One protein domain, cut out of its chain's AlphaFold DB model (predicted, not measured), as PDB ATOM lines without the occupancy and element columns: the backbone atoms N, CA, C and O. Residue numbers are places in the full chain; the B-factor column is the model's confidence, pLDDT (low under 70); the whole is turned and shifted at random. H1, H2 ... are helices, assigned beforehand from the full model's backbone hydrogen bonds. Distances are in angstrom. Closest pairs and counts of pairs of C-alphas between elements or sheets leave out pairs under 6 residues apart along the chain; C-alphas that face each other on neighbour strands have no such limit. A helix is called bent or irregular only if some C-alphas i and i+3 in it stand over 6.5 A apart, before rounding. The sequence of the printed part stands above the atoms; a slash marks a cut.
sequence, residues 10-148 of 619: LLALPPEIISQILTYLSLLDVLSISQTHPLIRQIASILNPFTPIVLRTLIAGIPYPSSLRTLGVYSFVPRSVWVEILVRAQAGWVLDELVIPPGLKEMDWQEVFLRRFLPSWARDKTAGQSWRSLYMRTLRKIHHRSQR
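Overview. This is residues 10 to 148 of the 619 residues of the protein "F-box domain" of Phaffia rhodozyma (UniProt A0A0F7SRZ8). The chain winds in stacked turns into an elongated stack of helices: H1, H4, H6 and H8 follow one another along one side, running roughly the same way, while H2, H5 and H7 lie on the other side. H3 fills in beside H1 and H2 at one end, and the long H10 with the short H9 closes the other end. The printed part has 139 residues with ten named helices, H1 to H10 in order, and no named strand; the class is all helix, and the helix packing is part aligned, part crossed. By its radius of gyration of the C-alphas, 16.5 A, the whole is compact, yet its spans are 53 by 31 by 22 A.

Arrangement. Start at H1, residues 15 to 24, and go on to H2, residues 27 to 36: they are close but not clearly touching, with the closest C-alphas, those of Leu 22 and Val 30, 6.1 A apart. Next comes H3, residues 38 to 46, which touches H2 only at the corner, where the C-alphas of Ser 34 and Arg 41 come closest at 4.6 A. H3 also touches H1, about perpendicular at 81 degrees, with Pro 15 and Ile 43 closest at 6.1 A between C-alphas. Look then at H4, residues 50 to 59: it touches H1 only at their ends, C-alphas 23 and 53 being closest at 6.1 A, and it touches H2 at a shallow tilt of 23 degrees, opposite ways, with C-alphas 27 and 53 closest at 6.3 A. H5, residues 66 to 73, only just touches H2, with 3 pairs of C-alphas within 8 A, the closest being Leu 28 and Ser 67 at 5.7 A. H6, residues 79 to 88, touches H4 the same way at a shallow tilt of 6 degrees; Thr 51 and Val 81 have the closest C-alphas, 5.5 A apart. H7, residues 91 to 96, is close to H6 but not clearly touching it, with C-alphas 86 and 94 closest at 7.2 A. H8, residues 106 to 116, touches H6 the same way at a shallow tilt of 34.7 degrees, only just short of steep, with the C-alphas of Val 87 and Arg 116 closest at 4.8 A. H9, residues 119 to 124, touches no helix. H10, residues 131 to 147, touches H8 with residues 131 to 135 alone, Trp 109 and Trp 131 closest at 5.3 A between C-alphas, and touches H7 with residues 136 to 143 alone, Ala 91 and His 143 closest at 5.7 A. H1 and H10 are apart. In H2, H3, H4, H6, H7, H8 and H10 every O i to N i+4 pair is within hydrogen-bond range; in H1 it is 5 of 6, in H5 2 of 4, and in H9 0 of 2, where 3 of 3 O i to N i+3 pairs are.

Along the chain. Find C-alpha 15 at (-40.989, 36.121, 76.333); from there H1 runs 14.7 A to C-alpha 24. H2 measures 14.6 A, H3 12.4 A and H4 14.1 A. H5 is irregular: its C-alphas 69 and 72 are 7.3 A apart. H6, 14.7 A long, begins at C-alpha 79, at (-33.337, 19.545, 83.845). H8 measures 15.5 A. H7 and H9 have six residues each. H10 is the longest helix, 24.2 A, and ends at C-alpha 147, at (-15.834, 15.641, 108.611).

Size, cuts and confidence. The two C-alphas farthest apart are those of Ala 12 and Arg 148, 56.0 A. The printed part has no cut. No link is long; those from H4 to H5, H7 to H8 and H9 to H10 are short, the others tight. The mean pLDDT of the printed part is 96.5, and no printed residue is under 70.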
ATOM      1  N   LEU A  10     -47.290  43.062  81.772       90.50
ATOM      2  CA  LEU A  10     -46.188  42.100  81.767       90.50
ATOM      3  C   LEU A  10     -46.336  40.987  80.708       90.50
ATOM      4  O   LEU A  10     -45.352  40.615  80.085       90.50
ATOM      5  N   LEU A  11     -47.545  40.462  80.486       93.50
ATOM      6  CA  LEU A  11     -47.836  39.396  79.516       93.50
ATOM      7  C   LEU A  11     -47.942  39.896  78.067       93.50
ATOM      8  O   LEU A  11     -48.084  39.081  77.159       93.50
ATOM      9  N   ALA A  12     -47.911  41.214  77.847       94.00
ATOM     10  CA  ALA A  12     -47.810  41.807  76.515       94.00
ATOM     11  C   ALA A  12     -46.347  41.992  76.061       94.00
ATOM     12  O   ALA A  12     -46.112  42.346  74.908       94.00
ATOM     13  N   LEU A  13     -45.371  41.762  76.948       96.25
ATOM     14  CA  LEU A  13     -43.947  41.809  76.616       96.25
ATOM     15  C   LEU A  13     -43.497  40.525  75.886       96.25
ATOM     16  O   LEU A  13     -44.058  39.456  76.137       96.25
ATOM     17  N   PRO A  14     -42.450  40.592  75.041       97.38
ATOM     18  CA  PRO A  14     -41.827  39.403  74.465       97.38
ATOM     19  C   PRO A  14     -41.313  38.439  75.552       97.38
ATOM     20  O   PRO A  14     -40.825  38.895  76.595       97.38
ATOM     21  N   PRO A  15     -41.378  37.113  75.331       97.06
ATOM     22  CA  PRO A  15     -40.989  36.121  76.333       97.06
ATOM     23  C   PRO A  15     -39.509  36.214  76.733       97.06
ATOM     24  O   PRO A  15     -39.173  35.914  77.879       97.06
ATOM     25  N   GLU A  16     -38.638  36.693  75.846       97.69
ATOM     26  CA  GLU A  16     -37.219  36.954  76.104       97.69
ATOM     27  C   GLU A  16     -37.042  38.055  77.154       97.69
ATOM     28  O   GLU A  16     -36.287  37.882  78.110       97.69
ATOM     29  N   ILE A  17     -37.798  39.151  77.023       97.81
ATOM     30  CA  ILE A  17     -37.794  40.271  77.973       97.81
ATOM     31  C   ILE A  17     -38.361  39.822  79.321       97.81
ATOM     32  O   ILE A  17     -37.795  40.146  80.363       97.81
ATOM     33  N   ILE A  18     -39.430  39.017  79.322       97.50
ATOM     34  CA  ILE A  18     -39.973  38.422  80.553       97.50
ATOM     35  C   ILE A  18     -38.913  37.537  81.225       97.50
ATOM     36  O   ILE A  18     -38.670  37.692  82.419       97.50
ATOM     37  N   SER A  19     -38.240  36.655  80.478       97.62
ATOM     38  CA  SER A  19     -37.166  35.804  81.011       97.62
ATOM     39  C   SER A  19     -36.023  36.640  81.592       97.62
ATOM     40  O   SER A  19     -35.611  36.408  82.728       97.62
ATOM     41  N   GLN A  20     -35.571  37.672  80.873       97.81
ATOM     42  CA  GLN A  20     -34.537  38.587  81.349       97.81
ATOM     43  C   GLN A  20     -34.957  39.286  82.654       97.81
ATOM     44  O   GLN A  20     -34.179  39.280  83.606       97.81
ATOM     45  N   ILE A  21     -36.189  39.801  82.753       97.38
ATOM     46  CA  ILE A  21     -36.735  40.391  83.992       97.38
ATOM     47  C   ILE A  21     -36.712  39.366  85.134       97.38
ATOM     48  O   ILE A  21     -36.238  39.687  86.224       97.38
ATOM     49  N   LEU A  22     -37.146  38.124  84.886       97.56
ATOM     50  CA  LEU A  22     -37.091  37.056  85.889       97.56
ATOM     51  C   LEU A  22     -35.657  36.796  86.376       97.56
ATOM     52  O   LEU A  22     -35.482  36.550  87.566       97.56
ATOM     53  N   THR A  23     -34.624  36.905  85.529       97.69
ATOM     54  CA  THR A  23     -33.231  36.729  85.994       97.69
ATOM     55  C   THR A  23     -32.781  37.762  87.033       97.69
ATOM     56  O   THR A  23     -31.856  37.472  87.790       97.69
ATOM     57  N   TYR A  24     -33.416  38.934  87.139       97.31
ATOM     58  CA  TYR A  24     -33.064  39.936  88.156       97.31
ATOM     59  C   TYR A  24     -33.757  39.719  89.509       97.31
ATOM     60  O   TYR A  24     -33.329  40.304  90.503       97.31
ATOM     61  N   LEU A  25     -34.788  38.873  89.571       97.31
ATOM     62  CA  LEU A  25     -35.555  38.604  90.788       97.31
ATOM     63  C   LEU A  25     -34.884  37.549  91.687       97.31
ATOM     64  O   LEU A  25     -33.975  36.825  91.265       97.31
ATOM     65  N   SER A  26     -35.345  37.434  92.939       96.88
ATOM     66  CA  SER A  26     -34.882  36.368  93.831       96.88
ATOM     67  C   SER A  26     -35.434  35.003  93.401       96.88
ATOM     68  O   SER A  26     -36.475  34.903  92.748       96.88
ATOM     69  N   LEU A  27     -34.767  33.918  93.815       97.12
ATOM     70  CA  LEU A  27     -35.230  32.556  93.522       97.12
ATOM     71  C   LEU A  27     -36.653  32.297  94.045       97.12
ATOM     72  O   LEU A  27     -37.416  31.586  93.398       97.12
ATOM     73  N   LEU A  28     -37.014  32.876  95.196       97.12
ATOM     74  CA  LEU A  28     -38.354  32.729  95.763       97.12
ATOM     75  C   LEU A  28     -39.399  33.442  94.894       97.12
ATOM     76  O   LEU A  28     -40.397  32.826  94.528       97.12
ATOM     77  N   ASP A  29     -39.131  34.688  94.494       97.62
ATOM     78  CA  ASP A  29     -40.061  35.489  93.688       97.62
ATOM     79  C   ASP A  29     -40.317  34.847  92.321       97.62
ATOM     80  O   ASP A  29     -41.467  34.730  91.894       97.62
ATOM     81  N   VAL A  30     -39.270  34.351  91.646       97.19
ATOM     82  CA  VAL A  30     -39.427  33.659  90.354       97.19
ATOM     83  C   VAL A  30     -40.260  32.391  90.500       97.19
ATOM     84  O   VAL A  30     -41.092  32.119  89.633       97.19
ATOM     85  N   LEU A  31     -40.099  31.627  91.586       97.00
ATOM     86  CA  LEU A  31     -40.929  30.446  91.839       97.00
ATOM     87  C   LEU A  31     -42.388  30.828  92.098       97.00
ATOM     88  O   LEU A  31     -43.277  30.234  91.485       97.00
ATOM     89  N   SER A  32     -42.641  31.843  92.927       97.06
ATOM     90  CA  SER A  32     -43.991  32.349  93.196       97.06
ATOM     91  C   SER A  32     -44.678  32.862  91.924       97.06
ATOM     92  O   SER A  32     -45.792  32.441  91.618       97.06
ATOM     93  N   ILE A  33     -44.011  33.694  91.120       96.00
ATOM     94  CA  ILE A  33     -44.567  34.231  89.864       96.00
ATOM     95  C   ILE A  33     -44.766  33.112  88.819       96.00
ATOM     96  O   ILE A  33     -45.781  33.075  88.122       96.00
ATOM     97  N   SER A  34     -43.855  32.137  88.735       96.62
ATOM     98  CA  SER A  34     -44.003  30.978  87.830       96.62
ATOM     99  C   SER A  34     -45.119  30.013  88.264       96.62
ATOM    100  O   SER A  34     -45.661  29.260  87.447       96.62
ATOM    101  N   GLN A  35     -45.499  30.021  89.545       96.56
ATOM    102  CA  GLN A  35     -46.688  29.316  90.012       96.56
ATOM    103  C   GLN A  35     -47.976  30.040  89.613       96.56
ATOM    104  O   GLN A  35     -48.893  29.356  89.152       96.56
ATOM    105  N   THR A  36     -48.052  31.372  89.729       95.88
ATOM    106  CA  THR A  36     -49.304  32.123  89.496       95.88
ATOM    107  C   THR A  36     -49.778  32.121  88.046       95.88
ATOM    108  O   THR A  36     -50.988  32.122  87.828       95.88
ATOM    109  N   HIS A  37     -48.878  32.098  87.050       95.62
ATOM    110  CA  HIS A  37     -49.279  32.231  85.643       95.62
ATOM    111  C   HIS A  37     -48.703  31.150  84.703       95.62
ATOM    112  O   HIS A  37     -47.480  30.995  84.621       95.62
ATOM    113  N   PRO A  38     -49.538  30.440  83.909       96.12
ATOM    114  CA  PRO A  38     -49.082  29.331  83.065       96.12
ATOM    115  C   PRO A  38     -48.146  29.764  81.929       96.12
ATOM    116  O   PRO A  38     -47.191  29.046  81.645       96.12
ATOM    117  N   LEU A  39     -48.342  30.946  81.324       96.06
ATOM    118  CA  LEU A  39     -47.402  31.440  80.303       96.06
ATOM    119  C   LEU A  39     -46.024  31.741  80.903       96.06
ATOM    120  O   LEU A  39     -45.017  31.431  80.281       96.06
ATOM    121  N   ILE A  40     -45.961  32.281  82.127       96.62
ATOM    122  CA  ILE A  40     -44.672  32.563  82.778       96.62
ATOM    123  C   ILE A  40     -43.976  31.246  83.126       96.62
ATOM    124  O   ILE A  40     -42.785  31.098  82.881       96.62
ATOM    125  N   ARG A  41     -44.734  30.245  83.586       97.19
ATOM    126  CA  ARG A  41     -44.247  28.876  83.788       97.19
ATOM    127  C   ARG A  41     -43.655  28.258  82.517       97.19
ATOM    128  O   ARG A  41     -42.603  27.627  82.574       97.19
ATOM    129  N   GLN A  42     -44.318  28.442  81.373       97.50
ATOM    130  CA  GLN A  42     -43.842  27.968  80.072       97.50
ATOM    131  C   GLN A  42     -42.565  28.703  79.638       97.50
ATOM    132  O   GLN A  42     -41.591  28.051  79.269       97.50
ATOM    133  N   ILE A  43     -42.536  30.034  79.753       97.00
ATOM    134  CA  ILE A  43     -41.349  30.865  79.490       97.00
ATOM    135  C   ILE A  43     -40.177  30.412  80.365       97.00
ATOM    136  O   ILE A  43     -39.081  30.191  79.858       97.00
ATOM    137  N   ALA A  44     -40.411  30.198  81.660       96.94
ATOM    138  CA  ALA A  44     -39.379  29.794  82.605       96.94
ATOM    139  C   ALA A  44     -38.858  28.361  82.358       96.94
ATOM    140  O   ALA A  44     -37.693  28.076  82.630       96.94
ATOM    141  N   SER A  45     -39.691  27.480  81.794       96.38
ATOM    142  CA  SER A  45     -39.299  26.130  81.360       96.38
ATOM    143  C   SER A  45     -38.472  26.135  80.062       96.38
ATOM    144  O   SER A  45     -37.534  25.352  79.926       96.38
ATOM    145  N   ILE A  46     -38.781  27.032  79.114       97.06
ATOM    146  CA  ILE A  46     -38.124  27.091  77.794       97.06
ATOM    147  C   ILE A  46     -36.849  27.946  77.827       97.06
ATOM    148  O   ILE A  46     -35.796  27.496  77.385       97.06
ATOM    149  N   LEU A  47     -36.930  29.170  78.355       97.19
ATOM    150  CA  LEU A  47     -35.830  30.147  78.363       97.19
ATOM    151  C   LEU A  47     -34.959  30.086  79.628       97.19
ATOM    152  O   LEU A  47     -33.953  30.785  79.706       97.19
ATOM    153  N   ASN A  48     -35.323  29.245  80.601       96.69
ATOM    154  CA  ASN A  48     -34.502  28.878  81.757       96.69
ATOM    155  C   ASN A  48     -33.835  30.063  82.520       96.69
ATOM    156  O   ASN A  48     -32.616  30.068  82.729       96.69
ATOM    157  N   PRO A  49     -34.612  31.045  83.023       97.44
ATOM    158  CA  PRO A  49     -34.085  32.141  83.842       97.44
ATOM    159  C   PRO A  49     -33.526  31.660  85.194       97.44
ATOM    160  O   PRO A  49     -32.797  32.393  85.861       97.44
ATOM    161  N   PHE A  50     -33.828  30.423  85.606       97.62
ATOM    162  CA  PHE A  50     -33.355  29.834  86.858       97.62
ATOM    163  C   PHE A  50     -31.840  29.663  86.913       97.62
ATOM    164  O   PHE A  50     -31.261  29.886  87.974       97.62
ATOM    165  N   THR A  51     -31.177  29.284  85.814       96.75
ATOM    166  CA  THR A  51     -29.733  28.992  85.827       96.75
ATOM    167  C   THR A  51     -28.878  30.146  86.378       96.75
ATOM    168  O   THR A  51     -28.156  29.898  87.343       96.75
ATOM    169  N   PRO A  52     -28.946  31.401  85.888       97.12
ATOM    170  CA  PRO A  52     -28.150  32.500  86.452       97.12
ATOM    171  C   PRO A  52     -28.546  32.890  87.889       97.12
ATOM    172  O   PRO A  52     -27.722  33.427  88.630       97.12
ATOM    173  N   ILE A  53     -29.788  32.637  88.315       97.69
ATOM    174  CA  ILE A  53     -30.228  32.858  89.704       97.69
ATOM    175  C   ILE A  53     -29.583  31.814  90.618       97.69
ATOM    176  O   ILE A  53     -28.866  32.165  91.550       97.69
ATOM    177  N   VAL A  54     -29.761  30.536  90.287       97.44
ATOM    178  CA  VAL A  54     -29.227  29.392  91.027       97.44
ATOM    179  C   VAL A  54     -27.700  29.414  91.074       97.44
ATOM    180  O   VAL A  54     -27.131  29.171  92.132       97.44
ATOM    181  N   LEU A  55     -27.019  29.770  89.980       96.50
ATOM    182  CA  LEU A  55     -25.560  29.907  89.978       96.50
ATOM    183  C   LEU A  55     -25.083  31.001  90.940       96.50
ATOM    184  O   LEU A  55     -24.181  30.732  91.729       96.50
ATOM    185  N   ARG A  56     -25.706  32.190  90.950       96.00
ATOM    186  CA  ARG A  56     -25.385  33.240  91.938       96.00
ATOM    187  C   ARG A  56     -25.645  32.770  93.370       96.00
ATOM    188  O   ARG A  56     -24.798  32.974  94.229       96.00
ATOM    189  N   THR A  57     -26.765  32.088  93.612       96.19
ATOM    190  CA  THR A  57     -27.096  31.507  94.923       96.19
ATOM    191  C   THR A  57     -26.067  30.470  95.385       96.19
ATOM    192  O   THR A  57     -25.715  30.446  96.558       96.19
ATOM    193  N   LEU A  58     -25.563  29.625  94.484       95.56
ATOM    194  CA  LEU A  58     -24.563  28.604  94.809       95.56
ATOM    195  C   LEU A  58     -23.163  29.203  95.016       95.56
ATOM    196  O   LEU A  58     -22.433  28.728  95.883       95.56
ATOM    197  N   ILE A  59     -22.807  30.245  94.256       93.31
ATOM    198  CA  ILE A  59     -21.542  30.990  94.390       93.31
ATOM    199  C   ILE A  59     -21.501  31.795  95.696       93.31
ATOM    200  O   ILE A  59     -20.450  31.858  96.325       93.31
ATOM    201  N   ALA A  60     -22.635  32.348  96.142       92.44
ATOM    202  CA  ALA A  60     -22.750  33.035  97.432       92.44
ATOM    203  C   ALA A  60     -22.481  32.119  98.647       92.44
ATOM    204  O   ALA A  60     -22.245  32.610  99.747       92.44
ATOM    205  N   GLY A  61     -22.483  30.796  98.454       91.00
ATOM    206  CA  GLY A  61     -22.130  29.829  99.485       91.00
ATOM    207  C   GLY A  61     -23.259  29.535 100.476       91.00
ATOM    208  O   GLY A  61     -24.442  29.611 100.153       91.00
ATOM    209  N   ILE A  62     -22.869  29.107 101.676       88.19
ATOM    210  CA  ILE A  62     -23.771  28.629 102.733       88.19
ATOM    211  C   ILE A  62     -24.008  29.762 103.746       88.19
ATOM    212  O   ILE A  62     -23.042  30.431 104.112       88.19
ATOM    213  N   PRO A  63     -25.242  29.953 104.258       94.69
ATOM    214  CA  PRO A  63     -26.423  29.099 104.083       94.69
ATOM    215  C   PRO A  63     -27.141  29.283 102.739       94.69
ATOM    216  O   PRO A  63     -27.478  30.396 102.341       94.69
ATOM    217  N   TYR A  64     -27.454  28.168 102.071       96.12
ATOM    218  CA  TYR A  64     -28.314  28.193 100.888       96.12
ATOM    219  C   TYR A  64     -29.773  28.498 101.292       96.12
ATOM    220  O   TYR A  64     -30.240  28.017 102.328       96.12
ATOM    221  N   PRO A  65     -30.537  29.257 100.485       96.44
ATOM    222  CA  PRO A  65     -31.907  29.629 100.817       96.44
ATOM    223  C   PRO A  65     -32.857  28.429 100.735       96.44
ATOM    224  O   PRO A  65     -32.751  27.580  99.846       96.44
ATOM    225  N   SER A  66     -33.865  28.394 101.610       96.44
ATOM    226  CA  SER A  66     -34.828  27.284 101.692       96.44
ATOM    227  C   SER A  66     -35.640  27.060 100.405       96.44
ATOM    228  O   SER A  66     -36.102  25.948 100.166       96.44
ATOM    229  N   SER A  67     -35.768  28.074  99.540       96.69
ATOM    230  CA  SER A  67     -36.369  27.946  98.203       96.69
ATOM    231  C   SER A  67     -35.558  27.056  97.252       96.69
ATOM    232  O   SER A  67     -36.136  26.395  96.392       96.69
ATOM    233  N   LEU A  68     -34.234  26.967  97.429       97.19
ATOM    234  CA  LEU A  68     -33.386  26.039  96.675       97.19
ATOM    235  C   LEU A  68     -33.618  24.585  97.122       97.19
ATOM    236  O   LEU A  68     -33.560  23.667  96.308       97.19
ATOM    237  N   ARG A  69     -33.940  24.379  98.406       96.50
ATOM    238  CA  ARG A  69     -34.234  23.062  98.990       96.50
ATOM    239  C   ARG A  69     -35.537  22.464  98.452       96.50
ATOM    240  O   ARG A  69     -35.587  21.271  98.157       96.50
ATOM    241  N   THR A  70     -36.582  23.284  98.326       95.25
ATOM    242  CA  THR A  70     -37.920  22.865  97.867       95.25
ATOM    243  C   THR A  70     -38.081  22.857  96.349       95.25
ATOM    244  O   THR A  70     -39.107  22.391  95.854       95.25
ATOM    245  N   LEU A  71     -37.069  23.305  95.597       96.00
ATOM    246  CA  LEU A  71     -37.095  23.409  94.136       96.00
ATOM    247  C   LEU A  71     -37.541  22.101  93.444       96.00
ATOM    248  O   LEU A  71     -38.192  22.148  92.403       96.00
ATOM    249  N   GLY A  72     -37.270  20.933  94.045       94.88
ATOM    250  CA  GLY A  72     -37.615  19.605  93.509       94.88
ATOM    251  C   GLY A  72     -39.113  19.318  93.391       94.88
ATOM    252  O   GLY A  72     -39.504  18.398  92.676       94.88
ATOM    253  N   VAL A  73     -39.952  20.118  94.055       95.31
ATOM    254  CA  VAL A  73     -41.421  20.049  93.979       95.31
ATOM    255  C   VAL A  73     -41.952  20.665  92.671       95.31
ATOM    256  O   VAL A  73     -43.063  20.362  92.235       95.31
ATOM    257  N   TYR A  74     -41.167  21.520  92.012       95.88
ATOM    258  CA  TYR A  74     -41.608  22.345  90.891       95.88
ATOM    259  C   TYR A  74     -41.255  21.683  89.549       95.88
ATOM    260  O   TYR A  74     -40.157  21.837  89.021       95.88
ATOM    261  N   SER A  75     -42.217  20.971  88.954       94.69
ATOM    262  CA  SER A  75     -42.030  20.208  87.703       94.69
ATOM    263  C   SER A  75     -41.666  21.035  86.460       94.69
ATOM    264  O   SER A  75     -41.265  20.466  85.450       94.69
ATOM    265  N   PHE A  76     -41.797  22.363  86.519       95.25
ATOM    266  CA  PHE A  76     -41.420  23.282  85.440       95.25
ATOM    267  C   PHE A  76     -39.954  23.736  85.483       95.25
ATOM    268  O   PHE A  76     -39.523  24.453  84.584       95.25
ATOM    269  N   VAL A  77     -39.195  23.370  86.521       96.94
ATOM    270  CA  VAL A  77     -37.774  23.727  86.634       96.94
ATOM    271  C   VAL A  77     -36.964  22.878  85.645       96.94
ATOM    272  O   VAL A  77     -37.000  21.647  85.750       96.94
ATOM    273  N   PRO A  78     -36.217  23.484  84.701       96.62
ATOM    274  CA  PRO A  78     -35.497  22.733  83.676       96.62
ATOM    275  C   PRO A  78     -34.466  21.748  84.239       96.62
ATOM    276  O   PRO A  78     -33.756  22.029  85.205       96.62
ATOM    277  N   ARG A  79     -34.326  20.603  83.559       96.25
ATOM    278  CA  ARG A  79     -33.337  19.545  83.845       96.25
ATOM    279  C   ARG A  79     -31.913  20.096  84.042       96.25
ATOM    280  O   ARG A  79     -31.215  19.686  84.962       96.25
ATOM    281  N   SER A  80     -31.493  21.049  83.212       96.62
ATOM    282  CA  SER A  80     -30.171  21.692  83.267       96.62
ATOM    283  C   SER A  80     -29.881  22.398  84.597       96.62
ATOM    284  O   SER A  80     -28.747  22.369  85.071       96.62
ATOM    285  N   VAL A  81     -30.895  22.987  85.241       97.50
ATOM    286  CA  VAL A  81     -30.762  23.633  86.560       97.50
ATOM    287  C   VAL A  81     -30.356  22.606  87.614       97.50
ATOM    288  O   VAL A  81     -29.471  22.863  88.426       97.50
ATOM    289  N   TRP A  82     -30.953  21.415  87.560       97.81
ATOM    290  CA  TRP A  82     -30.634  20.310  88.460       97.81
ATOM    291  C   TRP A  82     -29.220  19.787  88.285       97.81
ATOM    292  O   TRP A  82     -28.566  19.482  89.281       97.81
ATOM    293  N   VAL A  83     -28.726  19.743  87.046       97.69
ATOM    294  CA  VAL A  83     -27.328  19.400  86.777       97.69
ATOM    295  C   VAL A  83     -26.388  20.432  87.412       97.69
ATOM    296  O   VAL A  83     -25.461  20.040  88.117       97.69
ATOM    297  N   GLU A  84     -26.635  21.739  87.256       97.56
ATOM    298  CA  GLU A  84     -25.796  22.768  87.900       97.56
ATOM    299  C   GLU A  84     -25.845  22.700  89.438       97.56
ATOM    300  O   GLU A  84     -24.793  22.796  90.074       97.56
ATOM    301  N   ILE A  85     -27.023  22.480  90.043       97.62
ATOM    302  CA  ILE A  85     -27.161  22.307  91.504       97.62
ATOM    303  C   ILE A  85     -26.352  21.104  91.971       97.62
ATOM    304  O   ILE A  85     -25.521  21.231  92.869       97.62
ATOM    305  N   LEU A  86     -26.561  19.939  91.358       97.88
ATOM    306  CA  LEU A  86     -25.886  18.715  91.779       97.88
ATOM    307  C   LEU A  86     -24.376  18.760  91.517       97.88
ATOM    308  O   LEU A  86     -23.642  18.099  92.235       97.88
ATOM    309  N   VAL A  87     -23.876  19.560  90.573       97.44
ATOM    310  CA  VAL A  87     -22.428  19.729  90.347       97.44
ATOM    311  C   VAL A  87     -21.777  20.704  91.342       97.44
ATOM    312  O   VAL A  87     -20.622  20.507  91.727       97.44
ATOM    313  N   ARG A  88     -22.486  21.757  91.772       96.81
ATOM    314  CA  ARG A  88     -21.892  22.891  92.513       96.81
ATOM    315  C   ARG A  88     -22.300  23.003  93.983       96.81
ATOM    316  O   ARG A  88     -21.603  23.666  94.742       96.81
ATOM    317  N   ALA A  89     -23.410  22.401  94.403       96.88
ATOM    318  CA  ALA A  89     -23.857  22.479  95.792       96.88
ATOM    319  C   ALA A  89     -22.998  21.600  96.715       96.88
ATOM    320  O   ALA A  89     -22.623  20.479  96.353       96.88
ATOM    321  N   GLN A  90     -22.711  22.083  97.927       95.75
ATOM    322  CA  GLN A  90     -21.880  21.372  98.905       95.75
ATOM    323  C   GLN A  90     -22.419  19.962  99.211       95.75
ATOM    324  O   GLN A  90     -23.623  19.768  99.390       95.75
ATOM    325  N   ALA A  91     -21.518  18.981  99.328       96.50
ATOM    326  CA  ALA A  91     -21.872  17.575  99.520       96.50
ATOM    327  C   ALA A  91     -22.820  17.295 100.701       96.50
ATOM    328  O   ALA A  91     -23.707  16.461 100.562       96.50
ATOM    329  N   GLY A  92     -22.670  17.991 101.837       95.94
ATOM    330  CA  GLY A  92     -23.551  17.800 102.999       95.94
ATOM    331  C   GLY A  92     -24.986  18.215 102.713       95.94
ATOM    332  O   GLY A  92     -25.906  17.412 102.813       95.94
ATOM    333  N   TRP A  93     -25.164  19.443 102.232       96.88
ATOM    334  CA  TRP A  93     -26.477  19.974 101.882       96.88
ATOM    335  C   TRP A  93     -27.226  19.117 100.843       96.88
ATOM    336  O   TRP A  93     -28.428  18.883 100.966       96.88
ATOM    337  N   VAL A  94     -26.511  18.581  99.846       97.44
ATOM    338  CA  VAL A  94     -27.085  17.669  98.838       97.44
ATOM    339  C   VAL A  94     -27.530  16.325  99.438       97.44
ATOM    340  O   VAL A  94     -28.459  15.711  98.915       97.44
ATOM    341  N   LEU A  95     -26.878  15.853 100.504       97.25
ATOM    342  CA  LEU A  95     -27.217  14.595 101.177       97.25
ATOM    343  C   LEU A  95     -28.346  14.750 102.204       97.25
ATOM    344  O   LEU A  95     -29.190  13.859 102.295       97.25
ATOM    345  N   ASP A  96     -28.346  15.856 102.951       97.00
ATOM    346  CA  ASP A  96     -29.166  16.025 104.156       97.00
ATOM    347  C   ASP A  96     -30.422  16.886 103.923       97.00
ATOM    348  O   ASP A  96     -31.465  16.658 104.541       97.00
ATOM    349  N   GLU A  97     -30.355  17.872 103.022       96.94
ATOM    350  CA  GLU A  97     -31.430  18.853 102.827       96.94
ATOM    351  C   GLU A  97     -32.144  18.739 101.478       96.94
ATOM    352  O   GLU A  97     -33.375  18.865 101.439       96.94
ATOM    353  N   LEU A  98     -31.402  18.542 100.384       96.94
ATOM    354  CA  LEU A  98     -31.910  18.684  99.016       96.94
ATOM    355  C   LEU A  98     -32.993  17.657  98.649       96.94
ATOM    356  O   LEU A  98     -32.752  16.450  98.593       96.94
ATOM    357  N   VAL A  99     -34.169  18.150  98.248       96.69
ATOM    358  CA  VAL A  99     -35.215  17.319  97.641       96.69
ATOM    359  C   VAL A  99     -34.881  17.085  96.165       96.69
ATOM    360  O   VAL A  99     -35.224  17.881  95.293       96.69
ATOM    361  N   ILE A 100     -34.182  15.985  95.883       95.50
ATOM    362  CA  ILE A 100     -33.810  15.571  94.522       95.50
ATOM    363  C   ILE A 100     -35.078  15.193  93.727       95.50
ATOM    364  O   ILE A 100     -35.813  14.301  94.167       95.50
ATOM    365  N   PRO A 101     -35.336  15.782  92.542       94.94
ATOM    366  CA  PRO A 101     -36.518  15.459  91.747       94.94
ATOM    367  C   PRO A 101     -36.459  14.018  91.200       94.94
ATOM    368  O   PRO A 101     -35.394  13.544  90.791       94.94
ATOM    369  N   PRO A 102     -37.600  13.308  91.117       92.44
ATOM    370  CA  PRO A 102     -37.634  11.916  90.660       92.44
ATOM    371  C   PRO A 102     -37.370  11.745  89.153       92.44
ATOM    372  O   PRO A 102     -37.068  10.638  88.721       92.44
ATOM    373  N   GLY A 103     -37.475  12.815  88.354       93.81
ATOM    374  CA  GLY A 103     -37.419  12.765  86.886       93.81
ATOM    375  C   GLY A 103     -36.023  12.738  86.241       93.81
ATOM    376  O   GLY A 103     -35.942  12.709  85.013       93.81
ATOM    377  N   LEU A 104     -34.935  12.771  87.020       97.06
ATOM    378  CA  LEU A 104     -33.565  12.753  86.483       97.06
ATOM    379  C   LEU A 104     -33.210  11.374  85.913       97.06
ATOM    380  O   LEU A 104     -33.254  10.369  86.629       97.06
ATOM    381  N   LYS A 105     -32.836  11.335  84.630       97.62
ATOM    382  CA  LYS A 105     -32.532  10.098  83.895       97.62
ATOM    383  C   LYS A 105     -31.135   9.587  84.249       97.62
ATOM    384  O   LYS A 105     -30.293  10.326  84.736       97.62
ATOM    385  N   GLU A 106     -30.831   8.333  83.932       97.81
ATOM    386  CA  GLU A 106     -29.489   7.766  84.170       97.81
ATOM    387  C   GLU A 106     -28.363   8.581  83.486       97.81
ATOM    388  O   GLU A 106     -27.290   8.760  84.057       97.81
ATOM    389  N   MET A 107     -28.648   9.171  82.316       98.12
ATOM    390  CA  MET A 107     -27.736  10.092  81.621       98.12
ATOM    391  C   MET A 107     -27.518  11.425  82.360       98.12
ATOM    392  O   MET A 107     -26.440  11.996  82.233       98.12
ATOM    393  N   ASP A 108     -28.496  11.921  83.132       98.12
ATOM    394  CA  ASP A 108     -28.302  13.092  84.007       98.12
ATOM    395  C   ASP A 108     -27.270  12.788  85.081       98.12
ATOM    396  O   ASP A 108     -26.340  13.554  85.297       98.12
ATOM    397  N   TRP A 109     -27.424  11.643  85.746       98.38
ATOM    398  CA  TRP A 109     -26.521  11.231  86.813       98.38
ATOM    399  C   TRP A 109     -25.105  10.979  86.300       98.38
ATOM    400  O   TRP A 109     -24.152  11.292  87.007       98.38
ATOM    401  N   GLN A 110     -24.959  10.481  85.068       98.25
ATOM    402  CA  GLN A 110     -23.662  10.392  84.396       98.25
ATOM    403  C   GLN A 110     -23.049  11.776  84.148       98.25
ATOM    404  O   GLN A 110     -21.891  11.996  84.498       98.25
ATOM    405  N   GLU A 111     -23.810  12.709  83.570       97.88
ATOM    406  CA  GLU A 111     -23.344  14.075  83.298       97.88
ATOM    407  C   GLU A 111     -22.937  14.792  84.594       97.88
ATOM    408  O   GLU A 111     -21.832  15.319  84.696       97.88
ATOM    409  N   VAL A 112     -23.792  14.739  85.618       98.06
ATOM    410  CA  VAL A 112     -23.538  15.282  86.959       98.06
ATOM    411  C   VAL A 112     -22.276  14.680  87.577       98.06
ATOM    412  O   VAL A 112     -21.455  15.421  88.115       98.06
ATOM    413  N   PHE A 113     -22.097  13.358  87.499       98.19
ATOM    414  CA  PHE A 113     -20.923  12.680  88.049       98.19
ATOM    415  C   PHE A 113     -19.636  13.157  87.366       98.19
ATOM    416  O   PHE A 113     -18.720  13.618  88.045       98.19
ATOM    417  N   LEU A 114     -19.597  13.111  86.030       97.00
ATOM    418  CA  LEU A 114     -18.429  13.488  85.225       97.00
ATOM    419  C   LEU A 114     -18.100  14.988  85.296       97.00
ATOM    420  O   LEU A 114     -16.960  15.375  85.074       97.00
ATOM    421  N   ARG A 115     -19.087  15.837  85.601       96.69
ATOM    422  CA  ARG A 115     -18.894  17.284  85.776       96.69
ATOM    423  C   ARG A 115     -18.492  17.699  87.195       96.69
ATOM    424  O   ARG A 115     -18.040  18.830  87.361       96.69
ATOM    425  N   ARG A 116     -18.713  16.849  88.205       96.75
ATOM    426  CA  ARG A 116     -18.426  17.143  89.623       96.75
ATOM    427  C   ARG A 116     -17.133  16.502  90.118       96.75
ATOM    428  O   ARG A 116     -16.416  17.116  90.904       96.75
ATOM    429  N   PHE A 117     -16.871  15.265  89.707       97.56
ATOM    430  CA  PHE A 117     -15.804  14.432  90.253       97.56
ATOM    431  C   PHE A 117     -14.677  14.192  89.248       97.56
ATOM    432  O   PHE A 117     -14.826  14.424  88.051       97.56
ATOM    433  N   LEU A 118     -13.546  13.702  89.757       97.06
ATOM    434  CA  LEU A 118     -12.399  13.332  88.938       97.06
ATOM    435  C   LEU A 118     -12.731  12.131  88.021       97.06
ATOM    436  O   LEU A 118     -13.399  11.196  88.478       97.06
ATOM    437  N   PRO A 119     -12.279  12.119  86.750       97.38
ATOM    438  CA  PRO A 119     -12.534  11.025  85.812       97.38
ATOM    439  C   PRO A 119     -12.145   9.638  86.331       97.38
ATOM    440  O   PRO A 119     -12.902   8.685  86.129       97.38
ATOM    441  N   SER A 120     -11.021   9.515  87.044       96.56
ATOM    442  CA  SER A 120     -10.545   8.239  87.587       96.56
ATOM    443  C   SER A 120     -11.555   7.592  88.541       96.56
ATOM    444  O   SER A 120     -11.660   6.366  88.600       96.56
ATOM    445  N   TRP A 121     -12.388   8.389  89.217       97.00
ATOM    446  CA  TRP A 121     -13.432   7.905  90.122       97.00
ATOM    447  C   TRP A 121     -14.625   7.282  89.382       97.00
ATOM    448  O   TRP A 121     -15.460   6.627  90.005       97.00
ATOM    449  N   ALA A 122     -14.726   7.422  88.058       97.19
ATOM    450  CA  ALA A 122     -15.702   6.670  87.267       97.19
ATOM    451  C   ALA A 122     -15.371   5.165  87.222       97.19
ATOM    452  O   ALA A 122     -16.275   4.345  87.054       97.19
ATOM    453  N   ARG A 123     -14.100   4.788  87.432       96.12
ATOM    454  CA  ARG A 123     -13.636   3.388  87.485       96.12
ATOM    455  C   ARG A 123     -14.193   2.615  88.690       96.12
ATOM    456  O   ARG A 123     -14.305   1.396  88.631       96.12
ATOM    457  N   ASP A 124     -14.615   3.319  89.744       95.50
ATOM    458  CA  ASP A 124     -15.301   2.764  90.926       95.50
ATOM    459  C   ASP A 124     -16.696   2.180  90.584       95.50
ATOM    460  O   ASP A 124     -17.334   1.546  91.437       95.50
ATOM    461  N   LYS A 125     -17.215   2.414  89.367       97.81
ATOM    462  CA  LYS A 125     -18.522   1.930  88.910       97.81
ATOM    463  C   LYS A 125     -18.502   0.420  88.658       97.81
ATOM    464  O   LYS A 125     -17.974  -0.057  87.658       97.81
ATOM    465  N   THR A 126     -19.167  -0.340  89.523       97.62
ATOM    466  CA  THR A 126     -19.370  -1.782  89.309       97.62
ATOM    467  C   THR A 126     -20.355  -2.031  88.158       97.62
ATOM    468  O   THR A 126     -21.296  -1.258  87.957       97.62
ATOM    469  N   ALA A 127     -20.182  -3.130  87.414       96.94
ATOM    470  CA  ALA A 127     -21.142  -3.560  86.397       96.94
ATOM    471  C   ALA A 127     -22.565  -3.663  86.988       96.94
ATOM    472  O   ALA A 127     -22.761  -4.221  88.066       96.94
ATOM    473  N   GLY A 128     -23.553  -3.077  86.305       96.56
ATOM    474  CA  GLY A 128     -24.943  -3.000  86.776       96.56
ATOM    475  C   GLY A 128     -25.241  -1.917  87.827       96.56
ATOM    476  O   GLY A 128     -26.411  -1.676  88.119       96.56
ATOM    477  N   GLN A 129     -24.242  -1.215  88.375       98.00
ATOM    478  CA  GLN A 129     -24.490  -0.085  89.277       98.00
ATOM    479  C   GLN A 129     -25.017   1.129  88.495       98.00
ATOM    480  O   GLN A 129     -24.446   1.506  87.473       98.00
ATOM    481  N   SER A 130     -26.065   1.794  88.993       98.06
ATOM    482  CA  SER A 130     -26.528   3.062  88.415       98.06
ATOM    483  C   SER A 130     -25.606   4.231  88.771       98.06
ATOM    484  O   SER A 130     -25.049   4.297  89.873       98.06
ATOM    485  N   TRP A 131     -25.486   5.203  87.870       98.19
ATOM    486  CA  TRP A 131     -24.757   6.452  88.090       98.19
ATOM    487  C   TRP A 131     -25.307   7.224  89.290       98.19
ATOM    488  O   TRP A 131     -24.524   7.782  90.053       98.19
ATOM    489  N   ARG A 132     -26.625   7.178  89.541       98.06
ATOM    490  CA  ARG A 132     -27.225   7.744  90.765       98.06
ATOM    491  C   ARG A 132     -26.682   7.080  92.035       98.06
ATOM    492  O   ARG A 132     -26.365   7.770  93.002       98.06
ATOM    493  N   SER A 133     -26.582   5.749  92.045       98.00
ATOM    494  CA  SER A 133     -26.035   4.991  93.179       98.00
ATOM    495  C   SER A 133     -24.557   5.316  93.396       98.00
ATOM    496  O   SER A 133     -24.149   5.593  94.526       98.00
ATOM    497  N   LEU A 134     -23.773   5.356  92.314       98.06
ATOM    498  CA  LEU A 134     -22.362   5.731  92.354       98.06
ATOM    499  C   LEU A 134     -22.176   7.159  92.885       98.06
ATOM    500  O   LEU A 134     -21.454   7.347  93.858       98.06
ATOM    501  N   TYR A 135     -22.888   8.136  92.317       98.38
ATOM    502  CA  TYR A 135     -22.861   9.538  92.736       98.38
ATOM    503  C   TYR A 135     -23.148   9.688  94.233       98.38
ATOM    504  O   TYR A 135     -22.330  10.248  94.957       98.38
ATOM    505  N   MET A 136     -24.255   9.124  94.734       98.19
ATOM    506  CA  MET A 136     -24.612   9.238  96.155       98.19
ATOM    507  C   MET A 136     -23.626   8.491  97.072       98.19
ATOM    508  O   MET A 136     -23.413   8.913  98.208       98.19
ATOM    509  N   ARG A 137     -23.003   7.395  96.610       97.88
ATOM    510  CA  ARG A 137     -21.942   6.683  97.348       97.88
ATOM    511  C   ARG A 137     -20.686   7.547  97.459       97.88
ATOM    512  O   ARG A 137     -20.202   7.762  98.567       97.88
ATOM    513  N   THR A 138     -20.195   8.068  96.339       97.56
ATOM    514  CA  THR A 138     -19.005   8.927  96.271       97.56
ATOM    515  C   THR A 138     -19.209  10.216  97.065       97.56
ATOM    516  O   THR A 138     -18.361  10.575  97.878       97.56
ATOM    517  N   LEU A 139     -20.378  10.849  96.953       97.62
ATOM    518  CA  LEU A 139     -20.715  12.055  97.708       97.62
ATOM    519  C   LEU A 139     -20.719  11.819  99.230       97.62
ATOM    520  O   LEU A 139     -20.215  12.652  99.982       97.62
ATOM    521  N   ARG A 140     -21.214  10.662  99.697       97.50
ATOM    522  CA  ARG A 140     -21.119  10.264 101.115       97.50
ATOM    523  C   ARG A 140     -19.679  10.009 101.557       97.50
ATOM    524  O   ARG A 140     -19.336  10.454 102.649       97.50
ATOM    525  N   LYS A 141     -18.846   9.350 100.733       96.00
ATOM    526  CA  LYS A 141     -17.406   9.167 101.014       96.00
ATOM    527  C   LYS A 141     -16.737  10.532 101.236       96.00
ATOM    528  O   LYS A 141     -16.178  10.765 102.304       96.00
ATOM    529  N   ILE A 142     -16.877  11.458 100.282       95.69
ATOM    530  CA  ILE A 142     -16.365  12.841 100.366       95.69
ATOM    531  C   ILE A 142     -16.856  13.523 101.640       95.69
ATOM    532  O   ILE A 142     -16.058  14.041 102.416       95.69
ATOM    533  N   HIS A 143     -18.171  13.519 101.871       95.50
ATOM    534  CA  HIS A 143     -18.755  14.224 103.001       95.50
ATOM    535  C   HIS A 143     -18.231  13.680 104.336       95.50
ATOM    536  O   HIS A 143     -17.823  14.459 105.199       95.50
ATOM    537  N   HIS A 144     -18.154  12.354 104.476       94.81
ATOM    538  CA  HIS A 144     -17.577  11.690 105.641       94.81
ATOM    539  C   HIS A 144     -16.103  12.068 105.848       94.81
ATOM    540  O   HIS A 144     -15.738  12.490 106.946       94.81
ATOM    541  N   ARG A 145     -15.280  12.004 104.791       93.62
ATOM    542  CA  ARG A 145     -13.854  12.371 104.842       93.62
ATOM    543  C   ARG A 145     -13.625  13.869 105.107       93.62
ATOM    544  O   ARG A 145     -12.670  14.224 105.788       93.62
ATOM    545  N   SER A 146     -14.541  14.747 104.681       91.75
ATOM    546  CA  SER A 146     -14.527  16.186 105.021       91.75
ATOM    547  C   SER A 146     -14.847  16.475 106.496       91.75
ATOM    548  O   SER A 146     -14.538  17.552 107.000       91.75
ATOM    549  N   GLN A 147     -15.512  15.538 107.185       91.88
ATOM    550  CA  GLN A 147     -15.834  15.641 108.611       91.88
ATOM    551  C   GLN A 147     -14.795  14.969 109.509       91.88
ATOM    552  O   GLN A 147     -14.605  15.399 110.645       91.88
ATOM    553  N   ARG A 148     -14.204  13.858 109.056       92.19
ATOM    554  CA  ARG A 148     -13.348  12.981 109.863       92.19
ATOM    555  C   ARG A 148     -12.227  12.416 108.987       92.19
ATOM    556  O   ARG A 148     -12.540  11.924 107.905       92.19
TER     557      ARG A 148